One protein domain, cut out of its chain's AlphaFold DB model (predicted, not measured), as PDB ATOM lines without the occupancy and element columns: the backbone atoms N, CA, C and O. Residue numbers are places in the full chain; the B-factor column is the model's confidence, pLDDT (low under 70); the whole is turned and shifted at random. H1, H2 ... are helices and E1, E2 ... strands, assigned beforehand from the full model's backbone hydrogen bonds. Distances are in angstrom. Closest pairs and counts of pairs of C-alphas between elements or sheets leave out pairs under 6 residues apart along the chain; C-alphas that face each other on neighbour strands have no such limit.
ATOM      1  N   SER A  74     161.278 119.221 207.881       78.31
ATOM      2  CA  SER A  74     162.143 119.394 209.058       78.31
ATOM      3  C   SER A  74     163.396 120.192 208.699       78.31
ATOM      4  O   SER A  74     163.721 121.180 209.352       78.31
ATOM      5  N   TYR A  75     164.029 119.839 207.578       70.50
ATOM      6  CA  TYR A  75     165.229 120.518 207.098       70.50
ATOM      7  C   TYR A  75     164.973 121.997 206.761       70.50
ATOM      8  O   TYR A  75     165.756 122.870 207.125       70.50
ATOM      9  N   ARG A  76     163.846 122.333 206.114       72.38
ATOM     10  CA  ARG A  76     163.504 123.737 205.802       72.38
ATOM     11  C   ARG A  76     163.244 124.583 207.049       72.38
ATOM     12  O   ARG A  76     163.605 125.759 207.052       72.38
ATOM     13  N   GLU A  77     162.620 124.013 208.076       79.94
ATOM     14  CA  GLU A  77     162.347 124.710 209.339       79.94
ATOM     15  C   GLU A  77     163.649 124.976 210.116       79.94
ATOM     16  O   GLU A  77     163.904 126.122 210.490       79.94
ATOM     17  N   GLU A  78     164.533 123.977 210.242       75.12
ATOM     18  CA  GLU A  78     165.873 124.145 210.833       75.12
ATOM     19  C   GLU A  78     166.716 125.191 210.089       75.12
ATOM     20  O   GLU A  78     167.423 125.995 210.698       75.12
ATOM     21  N   MET A  79     166.607 125.234 208.762       67.25
ATOM     22  CA  MET A  79     167.350 126.183 207.939       67.25
ATOM     23  C   MET A  79     166.870 127.631 208.070       67.25
ATOM     24  O   MET A  79     167.693 128.548 208.126       67.25
ATOM     25  N   ASN A  80     165.553 127.860 208.100       78.06
ATOM     26  CA  ASN A  80     165.014 129.200 208.338       78.06
ATOM     27  C   ASN A  80     165.428 129.699 209.723       78.06
ATOM     28  O   ASN A  80     165.850 130.848 209.855       78.06
ATOM     29  N   TYR A  81     165.403 128.805 210.713       83.88
ATOM     30  CA  TYR A  81     165.896 129.089 212.050       83.88
ATOM     31  C   TYR A  81     167.388 129.456 212.055       83.88
ATOM     32  O   TYR A  81     167.760 130.456 212.661       83.88
ATOM     33  N   ALA A  82     168.244 128.722 211.334       78.88
ATOM     34  CA  ALA A  82     169.673 129.037 211.232       78.88
ATOM     35  C   ALA A  82     169.928 130.420 210.606       78.88
ATOM     36  O   ALA A  82     170.762 131.184 211.094       78.88
ATOM     37  N   ARG A  83     169.182 130.775 209.552       79.75
ATOM     38  CA  ARG A  83     169.297 132.087 208.899       79.75
ATOM     39  C   ARG A  83     168.826 133.226 209.794       79.75
ATOM     40  O   ARG A  83     169.518 134.237 209.898       79.75
ATOM     41  N   GLU A  84     167.673 133.066 210.433       86.69
ATOM     42  CA  GLU A  84     167.152 134.045 211.388       86.69
ATOM     43  C   GLU A  84     168.115 134.210 212.568       86.69
ATOM     44  O   GLU A  84     168.449 135.335 212.942       86.69
ATOM     45  N   LYS A  85     168.649 133.100 213.090       88.31
ATOM     46  CA  LYS A  85     169.633 133.103 214.172       88.31
ATOM     47  C   LYS A  85     170.924 133.818 213.769       88.31
ATOM     48  O   LYS A  85     171.356 134.685 214.517       88.31
ATOM     49  N   ALA A  86     171.509 133.524 212.607       86.81
ATOM     50  CA  ALA A  86     172.719 134.205 212.130       86.81
ATOM     51  C   ALA A  86     172.500 135.717 211.925       86.81
ATOM     52  O   ALA A  86     173.335 136.528 212.324       86.81
ATOM     53  N   SER A  87     171.352 136.111 211.362       86.81
ATOM     54  CA  SER A  87     170.994 137.527 211.203       86.81
ATOM     55  C   SER A  87     170.869 138.225 212.557       86.81
ATOM     56  O   SER A  87     171.466 139.279 212.770       86.81
ATOM     57  N   LYS A  88     170.154 137.604 213.503       91.56
ATOM     58  CA  LYS A  88     169.988 138.124 214.862       91.56
ATOM     59  C   LYS A  88     171.322 138.214 215.603       91.56
ATOM     60  O   LYS A  88     171.580 139.214 216.258       91.56
ATOM     61  N   MET A  89     172.182 137.204 215.470       92.25
ATOM     62  CA  MET A  89     173.521 137.206 216.061       92.25
ATOM     63  C   MET A  89     174.378 138.346 215.510       92.25
ATOM     64  O   MET A  89     175.095 138.986 216.270       92.25
ATOM     65  N   MET A  90     174.288 138.642 214.214       89.44
ATOM     66  CA  MET A  90     174.995 139.780 213.629       89.44
ATOM     67  C   MET A  90     174.470 141.124 214.163       89.44
ATOM     68  O   MET A  90     175.259 142.013 214.470       89.44
ATOM     69  N   GLU A  91     173.153 141.290 214.293       92.94
ATOM     70  CA  GLU A  91     172.555 142.507 214.865       92.94
ATOM     71  C   GLU A  91     172.920 142.695 216.344       92.94
ATOM     72  O   GLU A  91     173.353 143.777 216.742       92.94
ATOM     73  N   GLU A  92     172.815 141.631 217.141       95.50
ATOM     74  CA  GLU A  92     173.218 141.612 218.549       95.50
ATOM     75  C   GLU A  92     174.712 141.914 218.692       95.50
ATOM     76  O   GLU A  92     175.098 142.793 219.461       95.50
ATOM     77  N   GLY A  93     175.549 141.260 217.884       94.38
ATOM     78  CA  GLY A  93     176.985 141.493 217.828       94.38
ATOM     79  C   GLY A  93     177.325 142.948 217.523       94.38
ATOM     80  O   GLY A  93     178.141 143.542 218.226       94.38
ATOM     81  N   LYS A  94     176.662 143.563 216.537       94.06
ATOM     82  CA  LYS A  94     176.825 144.992 216.231       94.06
ATOM     83  C   LYS A  94     176.451 145.882 217.416       94.06
ATOM     84  O   LYS A  94     177.230 146.776 217.740       94.06
ATOM     85  N   SER A  95     175.323 145.618 218.083       96.06
ATOM     86  CA  SER A  95     174.910 146.370 219.282       96.06
ATOM     87  C   SER A  95     175.950 146.251 220.394       96.06
ATOM     88  O   SER A  95     176.444 147.258 220.891       96.06
ATOM     89  N   MET A  96     176.364 145.025 220.724       95.75
ATOM     90  CA  MET A  96     177.349 144.765 221.776       95.75
ATOM     91  C   MET A  96     178.705 145.418 221.487       95.75
ATOM     92  O   MET A  96     179.355 145.936 222.396       95.75
ATOM     93  N   ARG A  97     179.158 145.377 220.230       94.50
ATOM     94  CA  ARG A  97     180.422 145.995 219.806       94.50
ATOM     95  C   ARG A  97     180.344 147.511 219.903       94.50
ATOM     96  O   ARG A  97     181.258 148.118 220.452       94.50
ATOM     97  N   GLN A  98     179.232 148.101 219.467       95.06
ATOM     98  CA  GLN A  98     178.982 149.533 219.601       95.06
ATOM     99  C   GLN A  98     178.930 149.970 221.075       95.06
ATOM    100  O   GLN A  98     179.562 150.958 221.433       95.06
ATOM    101  N   GLU A  99     178.241 149.221 221.940       96.50
ATOM    102  CA  GLU A  99     178.160 149.487 223.386       96.50
ATOM    103  C   GLU A  99     179.521 149.417 224.089       96.50
ATOM    104  O   GLU A  99     179.743 150.108 225.083       96.50
ATOM    105  N   ARG A 100     180.435 148.581 223.585       95.19
ATOM    106  CA  ARG A 100     181.799 148.433 224.112       95.19
ATOM    107  C   ARG A 100     182.833 149.289 223.389       95.19
ATOM    108  O   ARG A 100     184.020 149.114 223.654       95.19
ATOM    109  N   GLU A 101     182.401 150.155 222.471       94.19
ATOM    110  CA  GLU A 101     183.281 150.975 221.626       94.19
ATOM    111  C   GLU A 101     184.360 150.128 220.916       94.19
ATOM    112  O   GLU A 101     185.490 150.558 220.685       94.19
ATOM    113  N   MET A 102     184.017 148.877 220.595       92.75
ATOM    114  CA  MET A 102     184.907 147.941 219.930       92.75
ATOM    115  C   MET A 102     184.791 148.128 218.422       92.75
ATOM    116  O   MET A 102     183.777 147.785 217.815       92.75
ATOM    117  N   GLU A 103     185.856 148.632 217.810       90.31
ATOM    118  CA  GLU A 103     185.955 148.793 216.361       90.31
ATOM    119  C   GLU A 103     187.032 147.875 215.775       90.31
ATOM    120  O   GLU A 103     188.070 147.632 216.394       90.31
ATOM    121  N   GLY A 104     186.830 147.435 214.532       90.81
ATOM    122  CA  GLY A 104     187.809 146.626 213.806       90.81
ATOM    123  C   GLY A 104     187.786 145.150 214.199       90.81
ATOM    124  O   GLY A 104     186.856 144.669 214.827       90.81
ATOM    125  N   MET A 105     188.795 144.391 213.791       95.25
ATOM    126  CA  MET A 105     188.774 142.935 213.954       95.25
ATOM    127  C   MET A 105     188.843 142.520 215.426       95.25
ATOM    128  O   MET A 105     189.675 143.020 216.183       95.25
ATOM    129  N   GLY A 106     188.026 141.549 215.818       95.75
ATOM    130  CA  GLY A 106     188.053 140.963 217.149       95.75
ATOM    131  C   GLY A 106     186.735 140.315 217.537       95.75
ATOM    132  O   GLY A 106     185.680 140.784 217.124       95.75
ATOM    133  N   PHE A 107     186.777 139.287 218.380       97.12
ATOM    134  CA  PHE A 107     185.568 138.626 218.868       97.12
ATOM    135  C   PHE A 107     185.113 139.175 220.223       97.12
ATOM    136  O   PHE A 107     185.880 139.221 221.184       97.12
ATOM    137  N   LEU A 108     183.824 139.500 220.327       96.50
ATOM    138  CA  LEU A 108     183.103 139.474 221.597       96.50
ATOM    139  C   LEU A 108     182.476 138.097 221.785       96.50
ATOM    140  O   LEU A 108     182.106 137.434 220.821       96.50
ATOM    141  N   SER A 109     182.345 137.652 223.030       94.62
ATOM    142  CA  SER A 109     181.657 136.401 223.349       94.62
ATOM    143  C   SER A 109     180.545 136.661 224.356       94.62
ATOM    144  O   SER A 109     180.741 137.410 225.317       94.62
ATOM    145  N   SER A 110     179.388 136.046 224.126       94.69
ATOM    146  CA  SER A 110     178.277 135.977 225.077       94.69
ATOM    147  C   SER A 110     177.751 134.553 225.070       94.69
ATOM    148  O   SER A 110     177.376 134.049 224.012       94.69
ATOM    149  N   GLU A 111     177.754 133.903 226.231       92.50
ATOM    150  CA  GLU A 111     177.391 132.489 226.365       92.50
ATOM    151  C   GLU A 111     178.211 131.600 225.409       92.50
ATOM    152  O   GLU A 111     179.432 131.498 225.552       92.50
ATOM    153  N   ASP A 112     177.545 130.976 224.440       93.94
ATOM    154  CA  ASP A 112     178.139 130.111 223.422       93.94
ATOM    155  C   ASP A 112     178.249 130.792 222.046       93.94
ATOM    156  O   ASP A 112     178.645 130.158 221.070       93.94
ATOM    157  N   ASN A 113     177.923 132.081 221.948       96.25
ATOM    158  CA  ASN A 113     178.010 132.854 220.716       96.25
ATOM    159  C   ASN A 113     179.300 133.682 220.671       96.25
ATOM    160  O   ASN A 113     179.749 134.245 221.673       96.25
ATOM    161  N   SER A 114     179.874 133.795 219.478       97.38
ATOM    162  CA  SER A 114     181.005 134.665 219.171       97.38
ATOM    163  C   SER A 114     180.628 135.655 218.072       97.38
ATOM    164  O   SER A 114     180.108 135.277 217.020       97.38
ATOM    165  N   TYR A 115     180.909 136.929 218.332       97.12
ATOM    166  CA  TYR A 115     180.512 138.070 217.517       97.12
ATOM    167  C   TYR A 115     181.749 138.858 217.075       97.12
ATOM    168  O   TYR A 115     182.328 139.620 217.855       97.12
ATOM    169  N   GLY A 116     182.175 138.643 215.836       96.50
ATOM    170  CA  GLY A 116     183.214 139.419 215.166       96.50
ATOM    171  C   GLY A 116     182.651 140.581 214.350       96.50
ATOM    172  O   GLY A 116     181.438 140.782 214.279       96.50
ATOM    173  N   GLU A 117     183.543 141.348 213.730       94.81
ATOM    174  CA  GLU A 117     183.199 142.365 212.732       94.81
ATOM    175  C   GLU A 117     182.716 141.724 211.424       94.81
ATOM    176  O   GLU A 117     181.712 142.134 210.844       94.81
ATOM    177  N   TYR A 118     183.437 140.698 210.973       95.44
ATOM    178  CA  TYR A 118     183.207 139.995 209.716       95.44
ATOM    179  C   TYR A 118     182.531 138.647 209.952       95.44
ATOM    180  O   TYR A 118     181.650 138.250 209.186       95.44
ATOM    181  N   VAL A 119     182.940 137.949 211.013       97.56
ATOM    182  CA  VAL A 119     182.567 136.556 211.275       97.56
ATOM    183  C   VAL A 119     181.750 136.433 212.552       97.56
ATOM    184  O   VAL A 119     182.090 136.998 213.583       97.56
ATOM    185  N   ASN A 120     180.694 135.628 212.518       97.38
ATOM    186  CA  ASN A 120     179.948 135.224 213.709       97.38
ATOM    187  C   ASN A 120     179.644 133.726 213.656       97.38
ATOM    188  O   ASN A 120     179.514 133.151 212.575       97.38
ATOM    189  N   PHE A 121     179.594 133.092 214.822       97.69
ATOM    190  CA  PHE A 121     179.292 131.668 214.969       97.69
ATOM    191  C   PHE A 121     178.864 131.362 216.404       97.69
ATOM    192  O   PHE A 121     179.065 132.165 217.315       97.69
ATOM    193  N   ALA A 122     178.285 130.184 216.608       96.56
ATOM    194  CA  ALA A 122     177.968 129.634 217.917       96.56
ATOM    195  C   ALA A 122     178.716 128.315 218.141       96.56
ATOM    196  O   ALA A 122     179.094 127.638 217.186       96.56
ATOM    197  N   ILE A 123     178.904 127.931 219.398       95.31
ATOM    198  CA  ILE A 123     179.528 126.670 219.788       95.31
ATOM    199  C   ILE A 123     178.496 125.774 220.453       95.31
ATOM    200  O   ILE A 123     177.912 126.117 221.472       95.31
ATOM    201  N   ASP A 124     178.315 124.581 219.911       94.44
ATOM    202  CA  ASP A 124     177.595 123.516 220.585       94.44
ATOM    203  C   ASP A 124     178.597 122.616 221.304       94.44
ATOM    204  O   ASP A 124     179.251 121.762 220.698       94.44
ATOM    205  N   ARG A 125     178.736 122.827 222.615       91.69
ATOM    206  CA  ARG A 125     179.645 122.038 223.457       91.69
ATOM    207  C   ARG A 125     179.179 120.597 223.651       91.69
ATOM    208  O   ARG A 125     180.005 119.752 223.974       91.69
ATOM    209  N   GLN A 126     177.882 120.318 223.498       90.00
ATOM    210  CA  GLN A 126     177.341 118.970 223.690       90.00
ATOM    211  C   GLN A 126     177.651 118.093 222.482       90.00
ATOM    212  O   GLN A 126     178.053 116.944 222.643       90.00
ATOM    213  N   ASN A 127     177.514 118.662 221.283       89.38
ATOM    214  CA  ASN A 127     177.741 117.959 220.023       89.38
ATOM    215  C   ASN A 127     179.115 118.246 219.405       89.38
ATOM    216  O   ASN A 127     179.334 117.889 218.248       89.38
ATOM    217  N   SER A 128     180.012 118.925 220.134       89.94
ATOM    218  CA  SER A 128     181.319 119.384 219.645       89.94
ATOM    219  C   SER A 128     181.212 119.941 218.222       89.94
ATOM    220  O   SER A 128     181.780 119.404 217.277       89.94
ATOM    221  N   SER A 129     180.384 120.964 218.033       94.19
ATOM    222  CA  SER A 129     180.098 121.509 216.704       94.19
ATOM    223  C   SER A 129     180.143 123.029 216.717       94.19
ATOM    224  O   SER A 129     179.809 123.671 217.711       94.19
ATOM    225  N   ILE A 130     180.552 123.618 215.597       96.50
ATOM    226  CA  ILE A 130     180.456 125.059 215.360       96.50
ATOM    227  C   ILE A 130     179.197 125.280 214.533       96.50
ATOM    228  O   ILE A 130     179.053 124.721 213.447       96.50
ATOM    229  N   LEU A 131     178.270 126.071 215.049       95.88
ATOM    230  CA  LEU A 131     176.968 126.301 214.444       95.88
ATOM    231  C   LEU A 131     176.877 127.704 213.850       95.88
ATOM    232  O   LEU A 131     177.431 128.658 214.389       95.88
ATOM    233  N   ASN A 132     176.084 127.832 212.790       95.25
ATOM    234  CA  ASN A 132     175.707 129.091 212.154       95.25
ATOM    235  C   ASN A 132     176.915 129.960 211.796       95.25
ATOM    236  O   ASN A 132     176.899 131.163 212.042       95.25
ATOM    237  N   TYR A 133     177.966 129.356 211.234       97.75
ATOM    238  CA  TYR A 133     179.101 130.125 210.750       97.75
ATOM    239  C   TYR A 133     178.627 131.061 209.640       97.75
ATOM    240  O   TYR A 133     178.116 130.610 208.608       97.75
ATOM    241  N   ALA A 134     178.765 132.363 209.867       97.06
ATOM    242  CA  ALA A 134     178.233 133.388 208.991       97.06
ATOM    243  C   ALA A 134     179.243 134.512 208.762       97.06
ATOM    244  O   ALA A 134     179.969 134.919 209.670       97.06
ATOM    245  N   ILE A 135     179.229 135.044 207.540       96.62
ATOM    246  CA  ILE A 135     180.068 136.165 207.112       96.62
ATOM    247  C   ILE A 135     179.153 137.321 206.733       96.62
ATOM    248  O   ILE A 135     178.253 137.147 205.911       96.62
ATOM    249  N   ASN A 136     179.346 138.492 207.340       92.19
ATOM    250  CA  ASN A 136     178.484 139.661 207.119       92.19
ATOM    251  C   ASN A 136     176.975 139.343 207.267       92.19
ATOM    252  O   ASN A 136     176.140 139.856 206.527       92.19
ATOM    253  N   GLY A 137     176.620 138.458 208.208       90.75
ATOM    254  CA  GLY A 137     175.238 138.018 208.457       90.75
ATOM    255  C   GLY A 137     174.702 136.981 207.461       90.75
ATOM    256  O   GLY A 137     173.573 136.521 207.611       90.75
ATOM    257  N   THR A 138     175.499 136.573 206.469       94.25
ATOM    258  CA  THR A 138     175.144 135.506 205.527       94.25
ATOM    259  C   THR A 138     175.578 134.154 206.100       94.25
ATOM    260  O   THR A 138     176.785 133.911 206.186       94.25
ATOM    261  N   PRO A 139     174.646 133.266 206.499       95.69
ATOM    262  CA  PRO A 139     174.993 131.939 206.997       95.69
ATOM    263  C   PRO A 139     175.576 131.080 205.875       95.69
ATOM    264  O   PRO A 139     175.035 131.045 204.767       95.69
ATOM    265  N   LEU A 140     176.660 130.367 206.176       96.62
ATOM    266  CA  LEU A 140     177.326 129.480 205.227       96.62
ATOM    267  C   LEU A 140     177.201 128.012 205.613       96.62
ATOM    268  O   LEU A 140     176.785 127.203 204.787       96.62
ATOM    269  N   PHE A 141     177.566 127.643 206.838       97.56
ATOM    270  CA  PHE A 141     177.576 126.240 207.243       97.56
ATOM    271  C   PHE A 141     177.677 126.050 208.758       97.56
ATOM    272  O   PHE A 141     178.012 126.967 209.507       97.56
ATOM    273  N   ASN A 142     177.436 124.816 209.189       96.81
ATOM    274  CA  ASN A 142     177.902 124.290 210.467       96.81
ATOM    275  C   ASN A 142     179.160 123.448 210.234       96.81
ATOM    276  O   ASN A 142     179.308 122.853 209.168       96.81
ATOM    277  N   ILE A 143     180.039 123.360 211.226       97.00
ATOM    278  CA  ILE A 143     181.229 122.509 211.192       97.00
ATOM    279  C   ILE A 143     181.075 121.447 212.271       97.00
ATOM    280  O   ILE A 143     180.967 121.771 213.453       97.00
ATOM    281  N   SER A 144     181.100 120.187 211.860       94.81
ATOM    282  CA  SER A 144     181.209 119.040 212.756       94.81
ATOM    283  C   SER A 144     182.502 118.300 212.450       94.81
ATOM    284  O   SER A 144     182.812 118.060 211.279       94.81
ATOM    285  N   CYS A 145     183.242 117.904 213.478       89.88
ATOM    286  CA  CYS A 145     184.369 116.995 213.320       89.88
ATOM    287  C   CYS A 145     184.426 115.989 214.467       89.88
ATOM    288  O   CYS A 145     183.784 116.184 215.498       89.88
ATOM    289  N   ASP A 146     185.186 114.908 214.280       88.12
ATOM    290  CA  ASP A 146     185.380 113.860 215.292       88.12
ATOM    291  C   ASP A 146     186.267 114.355 216.449       88.12
ATOM    292  O   ASP A 146     187.383 113.862 216.659       88.12
ATOM    293  N   PHE A 147     185.808 115.372 217.179       87.38
ATOM    294  CA  PHE A 147     186.547 115.994 218.267       87.38
ATOM    295  C   PHE A 147     185.726 116.038 219.553       87.38
ATOM    296  O   PHE A 147     184.509 116.203 219.554       87.38
ATOM    297  N   ASN A 148     186.420 115.893 220.676       88.94
ATOM    298  CA  ASN A 148     185.845 116.081 222.000       88.94
ATOM    299  C   ASN A 148     186.254 117.466 222.478       88.94
ATOM    300  O   ASN A 148     187.444 117.703 222.659       88.94
ATOM    301  N   PHE A 149     185.308 118.378 222.663       90.06
ATOM    302  CA  PHE A 149     185.608 119.755 223.044       90.06
ATOM    303  C   PHE A 149     186.371 119.842 224.383       90.06
ATOM    304  O   PHE A 149     185.952 119.251 225.380       90.06
ATOM    305  N   ARG A 150     187.474 120.605 224.423       93.25
ATOM    306  CA  ARG A 150     188.239 120.891 225.651       93.25
ATOM    307  C   ARG A 150     188.144 122.347 226.064       93.25
ATOM    308  O   ARG A 150     187.763 122.636 227.196       93.25
ATOM    309  N   SER A 151     188.544 123.249 225.175       94.31
ATOM    310  CA  SER A 151     188.616 124.676 225.468       94.31
ATOM    311  C   SER A 151     188.300 125.522 224.242       94.31
ATOM    312  O   SER A 151     188.502 125.112 223.098       94.31
ATOM    313  N   ILE A 152     187.800 126.723 224.527       95.38
ATOM    314  CA  ILE A 152     187.650 127.825 223.587       95.38
ATOM    315  C   ILE A 152     188.339 129.044 224.183       95.38
ATOM    316  O   ILE A 152     188.066 129.432 225.318       95.38
ATOM    317  N   GLU A 153     189.242 129.629 223.416       96.62
ATOM    318  CA  GLU A 153     190.012 130.800 223.810       96.62
ATOM    319  C   GLU A 153     189.927 131.817 222.682       96.62
ATOM    320  O   GLU A 153     190.300 131.523 221.548       96.62
ATOM    321  N   SER A 154     189.421 133.008 222.983       95.69
ATOM    322  CA  SER A 154     189.388 134.111 222.027       95.69
ATOM    323  C   SER A 154     190.420 135.149 222.443       95.69
ATOM    324  O   SER A 154     190.354 135.685 223.547       95.69
ATOM    325  N   GLU A 155     191.368 135.425 221.555       94.75
ATOM    326  CA  GLU A 155     192.395 136.444 221.732       94.75
ATOM    327  C   GLU A 155     192.365 137.378 220.522       94.75
ATOM    328  O   GLU A 155     192.697 136.994 219.397       94.75
ATOM    329  N   GLY A 156     191.907 138.610 220.752       93.50
ATOM    330  CA  GLY A 156     191.707 139.592 219.693       93.50
ATOM    331  C   GLY A 156     190.809 139.046 218.581       93.50
ATOM    332  O   GLY A 156     189.643 138.722 218.804       93.50
ATOM    333  N   SER A 157     191.369 138.954 217.378       95.69
ATOM    334  CA  SER A 157     190.718 138.537 216.129       95.69
ATOM    335  C   SER A 157     190.779 137.036 215.857       95.69
ATOM    336  O   SER A 157     190.430 136.605 214.760       95.69
ATOM    337  N   GLN A 158     191.219 136.225 216.818       97.44
ATOM    338  CA  GLN A 158     191.279 134.776 216.673       97.44
ATOM    339  C   GLN A 158     190.514 134.088 217.799       97.44
ATOM    340  O   GLN A 158     190.759 134.349 218.974       97.44
ATOM    341  N   THR A 159     189.671 133.126 217.440       97.88
ATOM    342  CA  THR A 159     189.151 132.123 218.367       97.88
ATOM    343  C   THR A 159     189.836 130.792 218.099       97.88
ATOM    344  O   THR A 159     189.799 130.273 216.985       97.88
ATOM    345  N   ARG A 160     190.473 130.231 219.124       97.62
ATOM    346  CA  ARG A 160     191.102 128.913 219.124       97.62
ATOM    347  C   ARG A 160     190.203 127.927 219.862       97.62
ATOM    348  O   ARG A 160     189.834 128.161 221.008       97.62
ATOM    349  N   ILE A 161     189.899 126.812 219.213       96.69
ATOM    350  CA  ILE A 161     189.152 125.688 219.772       96.69
ATOM    351  C   ILE A 161     190.076 124.477 219.740       96.69
ATOM    352  O   ILE A 161     190.674 124.170 218.708       96.69
ATOM    353  N   GLU A 162     190.216 123.810 220.876       95.94
ATOM    354  CA  GLU A 162     191.070 122.635 221.024       95.94
ATOM    355  C   GLU A 162     190.256 121.452 221.539       95.94
ATOM    356  O   GLU A 162     189.331 121.604 222.347       95.94
ATOM    357  N   ASP A 163     190.600 120.264 221.053       93.62
ATOM    358  CA  ASP A 163     190.006 119.025 221.520       93.62
ATOM    359  C   ASP A 163     190.699 118.483 222.787       93.62
ATOM    360  O   ASP A 163     191.773 118.930 223.195       93.62
ATOM    361  N   THR A 164     190.090 117.505 223.459       92.25
ATOM    362  CA  THR A 164     190.629 116.951 224.714       92.25
ATOM    363  C   THR A 164     191.975 116.268 224.534       92.25
ATOM    364  O   THR A 164     192.769 116.267 225.475       92.25
ATOM    365  N   SER A 165     192.262 115.745 223.340       90.56
ATOM    366  CA  SER A 165     193.553 115.129 223.029       90.56
ATOM    367  C   SER A 165     194.642 116.137 222.640       90.56
ATOM    368  O   SER A 165     195.828 115.810 222.700       90.56
ATOM    369  N   GLY A 166     194.266 117.363 222.259       91.19
ATOM    370  CA  GLY A 166     195.161 118.347 221.646       91.19
ATOM    371  C   GLY A 166     195.615 117.971 220.228       91.19
ATOM    372  O   GLY A 166     196.482 118.647 219.666       91.19
ATOM    373  N   GLU A 167     195.072 116.892 219.652       92.00
ATOM    374  CA  GLU A 167     195.366 116.459 218.287       92.00
ATOM    375  C   GLU A 167     194.655 117.327 217.259       92.00
ATOM    376  O   GLU A 167     195.175 117.467 216.161       92.00
ATOM    377  N   THR A 168     193.499 117.914 217.580       94.38
ATOM    378  CA  THR A 168     192.752 118.770 216.650       94.38
ATOM    379  C   THR A 168     192.653 120.185 217.192       94.38
ATOM    380  O   THR A 168     192.187 120.419 218.308       94.38
ATOM    381  N   ILE A 169     193.080 121.148 216.378       95.94
ATOM    382  CA  ILE A 169     192.992 122.572 216.694       95.94
ATOM    383  C   ILE A 169     192.250 123.264 215.560       95.94
ATOM    384  O   ILE A 169     192.697 123.228 214.413       95.94
ATOM    385  N   ILE A 170     191.159 123.942 215.898       97.44
ATOM    386  CA  ILE A 170     190.435 124.826 214.988       97.44
ATOM    387  C   ILE A 170     190.774 126.266 215.370       97.44
ATOM    388  O   ILE A 170     190.714 126.640 216.540       97.44
ATOM    389  N   ARG A 171     191.140 127.089 214.391       97.94
ATOM    390  CA  ARG A 171     191.286 128.537 214.552       97.94
ATOM    391  C   ARG A 171     190.321 129.229 213.614       97.94
ATOM    392  O   ARG A 171     190.335 128.969 212.416       97.94
ATOM    393  N   ILE A 172     189.506 130.109 214.166       98.44
ATOM    394  CA  ILE A 172     188.569 130.943 213.425       98.44
ATOM    395  C   ILE A 172     189.064 132.374 213.530       98.44
ATOM    396  O   ILE A 172     189.382 132.840 214.624       98.44
ATOM    397  N   HIS A 173     189.147 133.057 212.398       98.19
ATOM    398  CA  HIS A 173     189.691 134.399 212.315       98.19
ATOM    399  C   HIS A 173     188.593 135.400 211.948       98.19
ATOM    400  O   HIS A 173     187.931 135.254 210.920       98.19
ATOM    401  N   ASP A 174     188.427 136.434 212.772       97.62
ATOM    402  CA  ASP A 174     187.627 137.606 212.434       97.62
ATOM    403  C   ASP A 174     188.466 138.548 211.573       97.62
ATOM    404  O   ASP A 174     189.181 139.412 212.073       97.62
ATOM    405  N   ASN A 175     188.441 138.327 210.265       96.81
ATOM    406  CA  ASN A 175     189.133 139.148 209.282       96.81
ATOM    407  C   ASN A 175     188.323 139.172 207.974       96.81
ATOM    408  O   ASN A 175     187.390 138.377 207.826       96.81
ATOM    409  N   PRO A 176     188.666 140.035 207.001       95.81
ATOM    410  CA  PRO A 176     187.886 140.134 205.770       95.81
ATOM    411  C   PRO A 176     187.810 138.838 204.952       95.81
ATOM    412  O   PRO A 176     186.827 138.623 204.247       95.81
ATOM    413  N   SER A 177     188.825 137.976 205.047       97.31
ATOM    414  CA  SER A 177     188.892 136.674 204.371       97.31
ATOM    415  C   SER A 177     188.190 135.554 205.148       97.31
ATOM    416  O   SER A 177     188.181 134.415 204.682       97.31
ATOM    417  N   ALA A 178     187.639 135.847 206.334       97.75
ATOM    418  CA  ALA A 178     186.902 134.928 207.196       97.75
ATOM    419  C   ALA A 178     187.558 133.537 207.295       97.75
ATOM    420  O   ALA A 178     186.947 132.507 207.003       97.75
ATOM    421  N   ILE A 179     188.851 133.506 207.617       98.38
ATOM    422  CA  ILE A 179     189.634 132.269 207.534       98.38
ATOM    423  C   ILE A 179     189.275 131.325 208.686       98.38
ATOM    424  O   ILE A 179     189.228 131.724 209.852       98.38
ATOM    425  N   ILE A 180     189.094 130.047 208.358       98.56
ATOM    426  CA  ILE A 180     189.079 128.939 209.311       98.56
ATOM    427  C   ILE A 180     190.259 128.032 208.986       98.56
ATOM    428  O   ILE A 180     190.417 127.617 207.843       98.56
ATOM    429  N   ASN A 181     191.042 127.684 209.999       97.56
ATOM    430  CA  ASN A 181     192.142 126.732 209.916       97.56
ATOM    431  C   ASN A 181     191.844 125.544 210.819       97.56
ATOM    432  O   ASN A 181     191.592 125.732 212.007       97.56
ATOM    433  N   ILE A 182     191.920 124.330 210.286       97.19
ATOM    434  CA  ILE A 182     191.764 123.097 211.049       97.19
ATOM    435  C   ILE A 182     193.046 122.295 210.887       97.19
ATOM    436  O   ILE A 182     193.423 121.915 209.784       97.19
ATOM    437  N   MET A 183     193.747 122.081 211.993       95.88
ATOM    438  CA  MET A 183     195.024 121.376 212.023       95.88
ATOM    439  C   MET A 183     194.867 120.091 212.814       95.88
ATOM    440  O   MET A 183     194.252 120.086 213.881       95.88
ATOM    441  N   THR A 184     195.486 119.030 212.310       94.81
ATOM    442  CA  THR A 184     195.597 117.746 213.006       94.81
ATOM    443  C   THR A 184     197.059 117.475 213.346       94.81
ATOM    444  O   THR A 184     197.938 117.701 212.519       94.81
ATOM    445  N   LYS A 185     197.351 116.992 214.552       92.19
ATOM    446  CA  LYS A 185     198.701 116.649 215.017       92.19
ATOM    447  C   LYS A 185     198.820 115.153 215.253       92.19
ATOM    448  O   LYS A 185     197.882 114.517 215.721       92.19
ATOM    449  N   SER A 186     199.999 114.601 214.986       86.94
ATOM    450  CA  SER A 186     200.340 113.250 215.428       86.94
ATOM    451  C   SER A 186     200.862 113.270 216.864       86.94
ATOM    452  O   SER A 186     201.938 113.804 217.123       86.94
ATOM    453  N   ASN A 187     200.151 112.618 217.784       82.69
ATOM    454  CA  ASN A 187     200.648 112.336 219.137       82.69
ATOM    455  C   ASN A 187     201.332 110.956 219.233       82.69
ATOM    456  O   ASN A 187     201.375 110.339 220.295       82.69
ATOM    457  N   GLY A 188     201.844 110.427 218.114       78.50
ATOM    458  CA  GLY A 188     202.471 109.100 218.057       78.50
ATOM    459  C   GLY A 188     201.490 107.931 217.897       78.50
ATOM    460  O   GLY A 188     201.930 106.796 217.722       78.50
ATOM    461  N   SER A 189     200.178 108.189 217.884       71.31
ATOM    462  CA  SER A 189     199.169 107.225 217.432       71.31
ATOM    463  C   SER A 189     199.043 107.314 215.911       71.31
ATOM    464  O   SER A 189     198.517 108.280 215.368       71.31
ATOM    465  N   ALA A 190     199.593 106.330 215.204       59.94
ATOM    466  CA  ALA A 190     199.906 106.428 213.778       59.94
ATOM    467  C   ALA A 190     198.707 106.379 212.803       59.94
ATOM    468  O   ALA A 190     198.940 106.176 211.616       59.94
ATOM    469  N   SER A 191     197.443 106.509 213.237       65.19
ATOM    470  CA  SER A 191     196.331 106.182 212.323       65.19
ATOM    471  C   SER A 191     194.953 106.810 212.580       65.19
ATOM    472  O   SER A 191     193.977 106.324 212.004       65.19
ATOM    473  N   SER A 192     194.805 107.862 213.391       86.00
ATOM    474  CA  SER A 192     193.505 108.546 213.476       86.00
ATOM    475  C   SER A 192     193.301 109.452 212.255       86.00
ATOM    476  O   SER A 192     193.817 110.564 212.188       86.00
ATOM    477  N   VAL A 193     192.549 108.963 211.265       93.44
ATOM    478  CA  VAL A 193     191.932 109.831 210.253       93.44
ATOM    479  C   VAL A 193     190.801 110.591 210.940       93.44
ATOM    480  O   VAL A 193     189.984 109.990 211.634       93.44
ATOM    481  N   ARG A 194     190.779 111.914 210.785       94.31
ATOM    482  CA  ARG A 194     189.711 112.785 211.276       94.31
ATOM    483  C   ARG A 194     188.757 113.105 210.140       94.31
ATOM    484  O   ARG A 194     189.203 113.495 209.060       94.31
ATOM    485  N   HIS A 195     187.460 112.977 210.394       95.69
ATOM    486  CA  HIS A 195     186.432 113.410 209.462       95.69
ATOM    487  C   HIS A 195     185.957 114.811 209.843       95.69
ATOM    488  O   HIS A 195     185.580 115.075 210.987       95.69
ATOM    489  N   ILE A 196     185.984 115.724 208.875       96.75
ATOM    490  CA  ILE A 196     185.430 117.073 209.002       96.75
ATOM    491  C   ILE A 196     184.287 117.198 208.015       96.75
ATOM    492  O   ILE A 196     184.445 116.879 206.836       96.75
ATOM    493  N   ALA A 197     183.147 117.694 208.481       97.31
ATOM    494  CA  ALA A 197     182.015 118.012 207.635       97.31
ATOM    495  C   ALA A 197     181.588 119.471 207.822       97.31
ATOM    496  O   ALA A 197     181.332 119.921 208.937       97.31
ATOM    497  N   PHE A 198     181.476 120.185 206.704       98.06
ATOM    498  CA  PHE A 198     180.817 121.480 206.609       98.06
ATOM    499  C   PHE A 198     179.396 121.234 206.104       98.06
ATOM    500  O   PHE A 198     179.195 120.950 204.920       98.06
ATOM    501  N   ALA A 199     178.412 121.289 206.996       96.75
ATOM    502  CA  ALA A 199     177.006 121.164 206.634       96.75
ATOM    503  C   ALA A 199     176.492 122.512 206.128       96.75
ATOM    504  O   ALA A 199     176.358 123.451 206.909       96.75
ATOM    505  N   LEU A 200     176.249 122.613 204.822       96.50
ATOM    506  CA  LEU A 200     175.914 123.859 204.141       96.50
ATOM    507  C   LEU A 200     174.527 124.358 204.556       96.50
ATOM    508  O   LEU A 200     173.582 123.578 204.692       96.50
ATOM    509  N   ALA A 201     174.402 125.670 204.734       94.50
ATOM    510  CA  ALA A 201     173.123 126.319 204.981       94.50
ATOM    511  C   ALA A 201     172.262 126.377 203.702       94.50
ATOM    512  O   ALA A 201     172.738 126.188 202.581       94.50
ATOM    513  N   SER A 202     170.971 126.681 203.859       89.00
ATOM    514  CA  SER A 202     170.046 126.823 202.725       89.00
ATOM    515  C   SER A 202     170.527 127.847 201.707       89.00
ATOM    516  O   SER A 202     170.877 128.970 202.067       89.00
ATOM    517  N   GLY A 203     170.468 127.489 200.425       91.00
ATOM    518  CA  GLY A 203     170.860 128.375 199.327       91.00
ATOM    519  C   GLY A 203     172.372 128.517 199.149       91.00
ATOM    520  O   GLY A 203     172.801 129.125 198.171       91.00
ATOM    521  N   VAL A 204     173.170 127.921 200.036       95.94
ATOM    522  CA  VAL A 204     174.615 127.815 199.866       95.94
ATOM    523  C   VAL A 204     174.898 126.703 198.865       95.94
ATOM    524  O   VAL A 204     174.399 125.583 198.973       95.94
ATOM    525  N   THR A 205     175.705 127.023 197.865       97.12
ATOM    526  CA  THR A 205     176.115 126.086 196.818       97.12
ATOM    527  C   THR A 205     177.541 125.626 197.059       97.12
ATOM    528  O   THR A 205     178.364 126.401 197.545       97.12
ATOM    529  N   ALA A 206     177.832 124.377 196.697       98.06
ATOM    530  CA  ALA A 206     179.184 123.841 196.671       98.06
ATOM    531  C   ALA A 206     179.494 123.230 195.303       98.06
ATOM    532  O   ALA A 206     178.675 122.499 194.742       98.06
ATOM    533  N   ALA A 207     180.674 123.533 194.768       97.81
ATOM    534  CA  ALA A 207     181.154 123.002 193.499       97.81
ATOM    535  C   ALA A 207     182.627 122.611 193.624       97.81
ATOM    536  O   ALA A 207     183.439 123.392 194.118       97.81
ATOM    537  N   LYS A 208     182.973 121.398 193.185       97.50
ATOM    538  CA  LYS A 208     184.368 120.955 193.135       97.50
ATOM    539  C   LYS A 208     185.092 121.656 191.986       97.50
ATOM    540  O   LYS A 208     184.600 121.652 190.860       97.50
ATOM    541  N   GLU A 209     186.257 122.217 192.277       97.19
ATOM    542  CA  GLU A 209     187.096 122.958 191.339       97.19
ATOM    543  C   GLU A 209     188.554 122.554 191.570       97.19
ATOM    544  O   GLU A 209     189.221 123.061 192.468       97.19
ATOM    545  N   ASP A 210     189.035 121.614 190.756       95.00
ATOM    546  CA  ASP A 210     190.326 120.945 190.940       95.00
ATOM    547  C   ASP A 210     190.392 120.212 192.299       95.00
ATOM    548  O   ASP A 210     189.589 119.304 192.559       95.00
ATOM    549  N   SER A 211     191.343 120.581 193.154       95.81
ATOM    550  CA  SER A 211     191.520 120.089 194.525       95.81
ATOM    551  C   SER A 211     190.649 120.821 195.556       95.81
ATOM    552  O   SER A 211     190.426 120.304 196.648       95.81
ATOM    553  N   LEU A 212     190.075 121.971 195.192       98.19
ATOM    554  CA  LEU A 212     189.272 122.804 196.081       98.19
ATOM    555  C   LEU A 212     187.771 122.523 195.941       98.19
ATOM    556  O   LEU A 212     187.285 122.000 194.933       98.19
ATOM    557  N   ILE A 213     187.001 122.950 196.941       98.44
ATOM    558  CA  ILE A 213     185.548 123.092 196.836       98.44
ATOM    559  C   ILE A 213     185.175 124.547 197.032       98.44
ATOM    560  O   ILE A 213     185.335 125.109 198.113       98.44
ATOM    561  N   ARG A 214     184.624 125.150 195.984       98.25
ATOM    562  CA  ARG A 214     184.039 126.479 196.054       98.25
ATOM    563  C   ARG A 214     182.721 126.422 196.805       98.25
ATOM    564  O   ARG A 214     181.852 125.632 196.450       98.25
ATOM    565  N   ILE A 215     182.559 127.305 197.780       98.25
ATOM    566  CA  ILE A 215     181.318 127.574 198.505       98.25
ATOM    567  C   ILE A 215     180.823 128.965 198.102       98.25
ATOM    568  O   ILE A 215     181.607 129.912 198.061       98.25
ATOM    569  N   GLY A 216     179.532 129.106 197.794       96.56
ATOM    570  CA  GLY A 216     178.943 130.391 197.403       96.56
ATOM    571  C   GLY A 216     177.543 130.617 197.962       96.56
ATOM    572  O   GLY A 216     176.709 129.713 197.900       96.56
ATOM    573  N   SER A 217     177.285 131.827 198.464       95.19
ATOM    574  CA  SER A 217     175.984 132.288 198.965       95.19
ATOM    575  C   SER A 217     175.853 133.806 198.809       95.19
ATOM    576  O   SER A 217     176.542 134.564 199.491       95.19
ATOM    577  N   GLY A 218     174.985 134.263 197.901       90.81
ATOM    578  CA  GLY A 218     174.885 135.687 197.560       90.81
ATOM    579  C   GLY A 218     176.230 136.244 197.084       90.81
ATOM    580  O   GLY A 218     176.841 135.677 196.180       90.81
ATOM    581  N   ASP A 219     176.697 137.311 197.731       89.75
ATOM    582  CA  ASP A 219     177.983 137.958 197.429       89.75
ATOM    583  C   ASP A 219     179.182 137.292 198.127       89.75
ATOM    584  O   ASP A 219     180.332 137.664 197.897       89.75
ATOM    585  N   VAL A 220     178.937 136.296 198.986       95.06
ATOM    586  CA  VAL A 220     179.993 135.578 199.696       95.06
ATOM    587  C   VAL A 220     180.432 134.377 198.870       95.06
ATOM    588  O   VAL A 220     179.655 133.456 198.613       95.06
ATOM    589  N   VAL A 221     181.708 134.364 198.491       96.62
ATOM    590  CA  VAL A 221     182.368 133.235 197.830       96.62
ATOM    591  C   VAL A 221     183.593 132.852 198.645       96.62
ATOM    592  O   VAL A 221     184.339 133.724 199.077       96.62
ATOM    593  N   GLY A 222     183.821 131.560 198.843       97.75
ATOM    594  CA  GLY A 222     185.016 131.048 199.501       97.75
ATOM    595  C   GLY A 222     185.401 129.667 199.003       97.75
ATOM    596  O   GLY A 222     184.680 129.056 198.216       97.75
ATOM    597  N   TYR A 223     186.540 129.177 199.471       98.50
ATOM    598  CA  TYR A 223     187.067 127.868 199.114       98.50
ATOM    599  C   TYR A 223     187.366 127.058 200.355       98.50
ATOM    600  O   TYR A 223     187.903 127.579 201.333       98.50
ATOM    601  N   VAL A 224     187.040 125.776 200.270       98.56
ATOM    602  CA  VAL A 224     187.503 124.738 201.176       98.56
ATOM    603  C   VAL A 224     188.608 123.956 200.478       98.56
ATOM    604  O   VAL A 224     188.429 123.531 199.337       98.56
ATOM    605  N   GLY A 225     189.730 123.763 201.163       97.69
ATOM    606  CA  GLY A 225     190.881 123.007 200.672       97.69
ATOM    607  C   GLY A 225     191.644 122.359 201.820       97.69
ATOM    608  O   GLY A 225     191.294 122.551 202.991       97.69
ATOM    609  N   GLY A 226     192.690 121.597 201.507       95.62
ATOM    610  CA  GLY A 226     193.529 121.028 202.554       95.62
ATOM    611  C   GLY A 226     194.845 120.438 202.072       95.62
ATOM    612  O   GLY A 226     194.885 119.649 201.136       95.62
ATOM    613  N   ALA A 227     195.923 120.766 202.781       93.50
ATOM    614  CA  ALA A 227     197.229 120.161 202.576       93.50
ATOM    615  C   ALA A 227     197.304 118.809 203.306       93.50
ATOM    616  O   ALA A 227     196.981 118.703 204.495       93.50
ATOM    617  N   ASN A 228     197.759 117.776 202.593       93.44
ATOM    618  CA  ASN A 228     197.832 116.377 203.047       93.44
ATOM    619  C   ASN A 228     196.477 115.710 203.370       93.44
ATOM    620  O   ASN A 228     196.459 114.614 203.932       93.44
ATOM    621  N   ALA A 229     195.346 116.316 202.995       95.12
ATOM    622  CA  ALA A 229     194.047 115.653 203.083       95.12
ATOM    623  C   ALA A 229     193.993 114.442 202.129       95.12
ATOM    624  O   ALA A 229     194.465 114.512 200.995       95.12
ATOM    625  N   THR A 230     193.405 113.325 202.566       95.94
ATOM    626  CA  THR A 230     193.271 112.121 201.718       95.94
ATOM    627  C   THR A 230     192.085 112.210 200.779       95.94
ATOM    628  O   THR A 230     192.110 111.634 199.691       95.94
ATOM    629  N   SER A 231     191.037 112.920 201.188       96.50
ATOM    630  CA  SER A 231     189.883 113.169 200.341       96.50
ATOM    631  C   SER A 231     189.193 114.482 200.701       96.50
ATOM    632  O   SER A 231     189.107 114.870 201.865       96.50
ATOM    633  N   ILE A 232     188.699 115.156 199.662       97.69
ATOM    634  CA  ILE A 232     187.820 116.323 199.730       97.69
ATOM    635  C   ILE A 232     186.669 116.067 198.754       97.69
ATOM    636  O   ILE A 232     186.879 115.813 197.559       97.69
ATOM    637  N   SER A 233     185.440 116.080 199.265       97.81
ATOM    638  CA  SER A 233     184.236 115.767 198.489       97.81
ATOM    639  C   SER A 233     183.054 116.654 198.875       97.81
ATOM    640  O   SER A 233     183.002 117.201 199.975       97.81
ATOM    641  N   THR A 234     182.091 116.805 197.966       97.75
ATOM    642  CA  THR A 234     180.821 117.485 198.242       97.75
ATOM    643  C   THR A 234     179.643 116.649 197.760       97.75
ATOM    644  O   THR A 234     179.724 115.976 196.732       97.75
ATOM    645  N   GLY A 235     178.555 116.661 198.528       95.75
ATOM    646  CA  GLY A 235     177.325 115.931 198.242       95.75
ATOM    647  C   GLY A 235     176.356 115.997 199.420       95.75
ATOM    648  O   GLY A 235     176.776 116.193 200.559       95.75
ATOM    649  N   GLY A 236     175.053 115.872 199.152       92.75
ATOM    650  CA  GLY A 236     174.022 115.866 200.201       92.75
ATOM    651  C   GLY A 236     173.984 117.139 201.057       92.75
ATOM    652  O   GLY A 236     173.723 117.055 202.250       92.75
ATOM    653  N   GLY A 237     174.311 118.301 200.477       95.31
ATOM    654  CA  GLY A 237     174.377 119.567 201.217       95.31
ATOM    655  C   GLY A 237     175.570 119.665 202.173       95.31
ATOM    656  O   GLY A 237     175.527 120.437 203.123       95.31
ATOM    657  N   GLN A 238     176.627 118.877 201.958       97.69
ATOM    658  CA  GLN A 238     177.822 118.892 202.797       97.69
ATOM    659  C   GLN A 238     179.102 118.974 201.964       97.69
ATOM    660  O   GLN A 238     179.149 118.536 200.809       97.69
ATOM    661  N   VAL A 239     180.157 119.497 202.584       98.19
ATOM    662  CA  VAL A 239     181.552 119.294 202.177       98.19
ATOM    663  C   VAL A 239     182.221 118.415 203.222       98.19
ATOM    664  O   VAL A 239     182.143 118.723 204.406       98.19
ATOM    665  N   LYS A 240     182.853 117.320 202.799       98.31
ATOM    666  CA  LYS A 240     183.529 116.362 203.679       98.31
ATOM    667  C   LYS A 240     185.016 116.306 203.363       98.31
ATOM    668  O   LYS A 240     185.383 116.228 202.189       98.31
ATOM    669  N   ILE A 241     185.832 116.309 204.410       98.00
ATOM    670  CA  ILE A 241     187.288 116.200 204.341       98.00
ATOM    671  C   ILE A 241     187.744 115.055 205.241       98.00
ATOM    672  O   ILE A 241     187.314 114.960 206.391       98.00
ATOM    673  N   GLU A 242     188.636 114.217 204.724       97.38
ATOM    674  CA  GLU A 242     189.365 113.219 205.506       97.38
ATOM    675  C   GLU A 242     190.803 113.681 205.729       97.38
ATOM    676  O   GLU A 242     191.547 113.944 204.780       97.38
ATOM    677  N   MET A 243     191.187 113.782 206.998       96.19
ATOM    678  CA  MET A 243     192.464 114.340 207.421       96.19
ATOM    679  C   MET A 243     193.249 113.340 208.266       96.19
ATOM    680  O   MET A 243     192.932 113.153 209.444       96.19
ATOM    681  N   PRO A 244     194.291 112.703 207.712       95.00
ATOM    682  CA  PRO A 244     195.297 112.013 208.512       95.00
ATOM    683  C   PRO A 244     195.987 112.960 209.500       95.00
ATOM    684  O   PRO A 244     195.922 114.178 209.351       95.00
ATOM    685  N   ALA A 245     196.734 112.418 210.459       93.31
ATOM    686  CA  ALA A 245     197.574 113.231 211.335       93.31
ATOM    687  C   ALA A 245     198.582 114.096 210.547       93.31
ATOM    688  O   ALA A 245     199.108 113.666 209.521       93.31
ATOM    689  N   ASN A 246     198.898 115.287 211.068       93.06
ATOM    690  CA  ASN A 246     199.750 116.294 210.417       93.06
ATOM    691  C   ASN A 246     199.176 116.824 209.090       93.06
ATOM    692  O   ASN A 246     199.921 117.259 208.207       93.06
ATOM    693  N   SER A 247     197.850 116.788 208.952       94.75
ATOM    694  CA  SER A 247     197.137 117.428 207.848       94.75
ATOM    695  C   SER A 247     196.575 118.774 208.268       94.75
ATOM    696  O   SER A 247     196.332 119.044 209.452       94.75
ATOM    697  N   TYR A 248     196.297 119.586 207.258       94.75
ATOM    698  CA  TYR A 248     195.738 120.917 207.392       94.75
ATOM    699  C   TYR A 248     194.540 121.062 206.452       94.75
ATOM    700  O   TYR A 248     194.620 120.684 205.290       94.75
ATOM    701  N   ALA A 249     193.431 121.599 206.946       97.31
ATOM    702  CA  ALA A 249     192.290 121.997 206.136       97.31
ATOM    703  C   ALA A 249     191.936 123.443 206.433       97.31
ATOM    704  O   ALA A 249     192.160 123.943 207.539       97.31
ATOM    705  N   PHE A 250     191.346 124.108 205.453       98.12
ATOM    706  CA  PHE A 250     190.941 125.489 205.605       98.12
ATOM    707  C   PHE A 250     189.629 125.781 204.908       98.12
ATOM    708  O   PHE A 250     189.256 125.131 203.933       98.12
ATOM    709  N   PHE A 251     188.964 126.814 205.407       98.56
ATOM    710  CA  PHE A 251     188.025 127.600 204.632       98.56
ATOM    711  C   PHE A 251     188.571 129.025 204.536       98.56
ATOM    712  O   PHE A 251     189.024 129.586 205.535       98.56
ATOM    713  N   ARG A 252     188.529 129.612 203.341       98.12
ATOM    714  CA  ARG A 252     188.921 131.003 203.095       98.12
ATOM    715  C   ARG A 252     187.901 131.662 202.180       98.12
ATOM    716  O   ARG A 252     187.732 131.229 201.040       98.12
ATOM    717  N   ALA A 253     187.248 132.715 202.655       97.94
ATOM    718  CA  ALA A 253     186.410 133.562 201.823       97.94
ATOM    719  C   ALA A 253     187.259 134.523 200.981       97.94
ATOM    720  O   ALA A 253     188.372 134.905 201.350       97.94
ATOM    721  N   ALA A 254     186.705 134.950 199.851       94.94
ATOM    722  CA  ALA A 254     187.134 136.174 199.203       94.94
ATOM    723  C   ALA A 254     186.996 137.328 200.214       94.94
ATOM    724  O   ALA A 254     185.933 137.433 200.832       94.94
ATOM    725  N   PRO A 255     188.021 138.182 200.391       92.44
ATOM    726  CA  PRO A 255     187.952 139.359 201.245       92.44
ATOM    727  C   PRO A 255     186.680 140.165 201.007       92.44
ATOM    728  O   PRO A 255     186.536 140.819 199.980       92.44
ATOM    729  N   VAL A 256     185.750 140.133 201.961       92.38
ATOM    730  CA  VAL A 256     184.408 140.716 201.776       92.38
ATOM    731  C   VAL A 256     184.405 142.242 201.736       92.38
ATOM    732  O   VAL A 256     183.391 142.862 201.423       92.38
ATOM    733  N   ASN A 257     185.538 142.864 202.056       87.31
ATOM    734  CA  ASN A 257     185.749 144.298 201.942       87.31
ATOM    735  C   ASN A 257     186.399 144.711 200.605       87.31
ATOM    736  O   ASN A 257     186.560 145.913 200.388       87.31
ATOM    737  N   LEU A 258     186.748 143.763 199.723       88.31
ATOM    738  CA  LEU A 258     187.392 144.005 198.428       88.31
ATOM    739  C   LEU A 258     186.615 143.338 197.287       88.31
ATOM    740  O   LEU A 258     186.200 142.186 197.382       88.31
ATOM    741  N   ASN A 259     186.485 144.027 196.152       84.06
ATOM    742  CA  ASN A 259     186.008 143.393 194.923       84.06
ATOM    743  C   ASN A 259     187.192 142.716 194.225       84.06
ATOM    744  O   ASN A 259     187.973 143.375 193.537       84.06
ATOM    745  N   MET A 260     187.354 141.413 194.435       84.25
ATOM    746  CA  MET A 260     188.419 140.640 193.803       84.25
ATOM    747  C   MET A 260     187.895 139.669 192.758       84.25
ATOM    748  O   MET A 260     186.806 139.109 192.878       84.25
ATOM    749  N   SER A 261     188.707 139.448 191.723       87.69
ATOM    750  CA  SER A 261     188.355 138.498 190.680       87.69
ATOM    751  C   SER A 261     188.307 137.081 191.250       87.69
ATOM    752  O   SER A 261     189.136 136.665 192.063       87.69
ATOM    753  N   TYR A 262     187.318 136.327 190.784       88.56
ATOM    754  CA  TYR A 262     187.113 134.937 191.164       88.56
ATOM    755  C   TYR A 262     188.362 134.069 190.904       88.56
ATOM    756  O   TYR A 262     188.763 133.294 191.773       88.56
ATOM    757  N   ASN A 263     189.027 134.270 189.758       91.00
ATOM    758  CA  ASN A 263     190.246 133.543 189.391       91.00
ATOM    759  C   ASN A 263     191.401 133.822 190.357       91.00
ATOM    760  O   ASN A 263     192.100 132.890 190.746       91.00
ATOM    761  N   LEU A 264     191.575 135.078 190.787       94.00
ATOM    762  CA  LEU A 264     192.606 135.423 191.762       94.00
ATOM    763  C   LEU A 264     192.347 134.727 193.103       94.00
ATOM    764  O   LEU A 264     193.271 134.173 193.687       94.00
ATOM    765  N   GLN A 265     191.093 134.696 193.568       95.19
ATOM    766  CA  GLN A 265     190.756 134.013 194.823       95.19
ATOM    767  C   GLN A 265     191.002 132.515 194.751       95.19
ATOM    768  O   GLN A 265     191.586 131.952 195.674       95.19
ATOM    769  N   LYS A 266     190.600 131.889 193.638       96.69
ATOM    770  CA  LYS A 266     190.885 130.479 193.385       96.69
ATOM    771  C   LYS A 266     192.385 130.216 193.465       96.69
ATOM    772  O   LYS A 266     192.807 129.322 194.188       96.69
ATOM    773  N   LYS A 267     193.181 131.026 192.758       97.38
ATOM    774  CA  LYS A 267     194.631 130.859 192.685       97.38
ATOM    775  C   LYS A 267     195.293 131.053 194.047       97.38
ATOM    776  O   LYS A 267     196.081 130.209 194.440       97.38
ATOM    777  N   VAL A 268     194.902 132.067 194.822       97.81
ATOM    778  CA  VAL A 268     195.374 132.238 196.209       97.81
ATOM    779  C   VAL A 268     195.063 131.008 197.066       97.81
ATOM    780  O   VAL A 268     195.935 130.534 197.785       97.81
ATOM    781  N   SER A 269     193.845 130.467 196.989       98.06
ATOM    782  CA  SER A 269     193.478 129.263 197.743       98.06
ATOM    783  C   SER A 269     194.258 128.022 197.301       98.06
ATOM    784  O   SER A 269     194.634 127.229 198.159       98.06
ATOM    785  N   GLN A 270     194.554 127.877 196.007       97.69
ATOM    786  CA  GLN A 270     195.430 126.812 195.501       97.69
ATOM    787  C   GLN A 270     196.848 126.964 196.053       97.69
ATOM    788  O   GLN A 270     197.413 126.008 196.557       97.69
ATOM    789  N   GLU A 271     197.394 128.179 196.064       97.69
ATOM    790  CA  GLU A 271     198.725 128.423 196.623       97.69
ATOM    791  C   GLU A 271     198.776 128.224 198.147       97.69
ATOM    792  O   GLU A 271     199.833 127.920 198.683       97.69
ATOM    793  N   ILE A 272     197.669 128.369 198.883       97.44
ATOM    794  CA  ILE A 272     197.619 127.973 200.303       97.44
ATOM    795  C   ILE A 272     197.696 126.446 200.429       97.44
ATOM    796  O   ILE A 272     198.455 125.934 201.251       97.44
ATOM    797  N   GLU A 273     196.936 125.716 199.611       96.56
ATOM    798  CA  GLU A 273     196.939 124.249 199.584       96.56
ATOM    799  C   GLU A 273     198.304 123.675 199.169       96.56
ATOM    800  O   GLU A 273     198.814 122.762 199.822       96.56
ATOM    801  N   ASP A 274     198.936 124.280 198.163       95.62
ATOM    802  CA  ASP A 274     200.263 123.929 197.646       95.62
ATOM    803  C   ASP A 274     201.412 124.471 198.519       95.62
ATOM    804  O   ASP A 274     202.590 124.327 198.178       95.62
ATOM    805  N   ASN A 275     201.095 125.087 199.668       94.38
ATOM    806  CA  ASN A 275     202.053 125.692 200.598       94.38
ATOM    807  C   ASN A 275     202.879 126.846 199.970       94.38
ATOM    808  O   ASN A 275     203.921 127.232 200.488       94.38
TER     809      ASN A 275
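AT A GLANCE: This is residues 74 to 275 of the 537 residues of an uncharacterized protein of uncultured archaeon (UniProt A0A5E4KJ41). Two twisted sheets of eight strands each lie face to face as a sandwich, with a helix over each outward face: the long H1 slants across the sheet that holds E1 to E5, and the shorter H2 runs along the strands of the other. The chain passes between the sheets at the links E5 to E6, E9 to E10, E10 to E11, E13 to E14 and E15 to E16. The printed part has 202 residues with two named helices and sixteen named strands, in the order H1, E1 to E16, H2. Both sheets, E1-E2-E3-E4-E5-E10-E15-E14 and E6-E7-E8-E9-E16-E13-E12-E11, are antiparallel, and the class is mixed. The whole is compact, with a radius of gyration of the C-alphas of 16.1 A and spans of 49 by 38 by 37 A.

HOW THE PARTS SIT: One sheet runs E1, residues 108 to 110; E2, 113 to 115; E3, 119 to 124; E4, 129 to 135; E5, 138 to 145; E10, 194 to 200; E15, 238 to 243; E14, 231 to 235. The other runs E6, residues 149 to 155; E7, 158 to 163; E8, 168 to 173; E9, 180 to 184; E16, 248 to 253; E13, 220 to 227; E12, 212 to 217; E11, 205 to 209. E1 to E5, E6 to E9 and E11 to E13 are meanders, each strand the antiparallel neighbour of the one before. Within hydrogen-bond range are N 130 and O 143 in the hairpin E4 and E5, 2.9 A, and N 182 and O 249 between E9 and E16, 2.8 A. The facing parts of the sandwich are 7.2 A centre to centre, their strands at 19 degrees; the closest C-alphas of E11 and E14, Ala 206 and Thr 234, are 6.7 A apart. H1, residues 74 to 99, is on the first sheet at a height of 8.2 A, over E3, E4 and E5, and at 60.0 degrees to E3 on the local plane only just slantwise to the strands. Its closest C-alpha to E2 is Gly 93, 4.9 A from that of Tyr 115. H2, residues 262 to 273, is on the second sheet at a height of 8.5 A, over E13 and E12, along the strands at 22 degrees to E13 on the local plane; the closest C-alphas of H2 and E13, Glu 273 and Ala 227, are 5.1 A apart. Each helix with its sheet makes two layers, a helix on one face. In H1 and H2 every O i to N i+4 pair is within hydrogen-bond range.

IN THESE COORDINATES: H1 begins at C-alpha 74 (162.143, 119.394, 209.058) and is 37.0 A long. The longest strands, E13 and E5, measure 23.3 A and 22.1 A. H2, 16.8 A long, ends at C-alpha 273 (196.939, 124.249, 199.584).

THE WHOLE: The C-alphas farthest apart, Glu 99 and Ala 190, are 49.2 A from each other. The printed part has no cut and no long link. Its mean pLDDT is 93.3; residues 79, 190 and 191 are under 70.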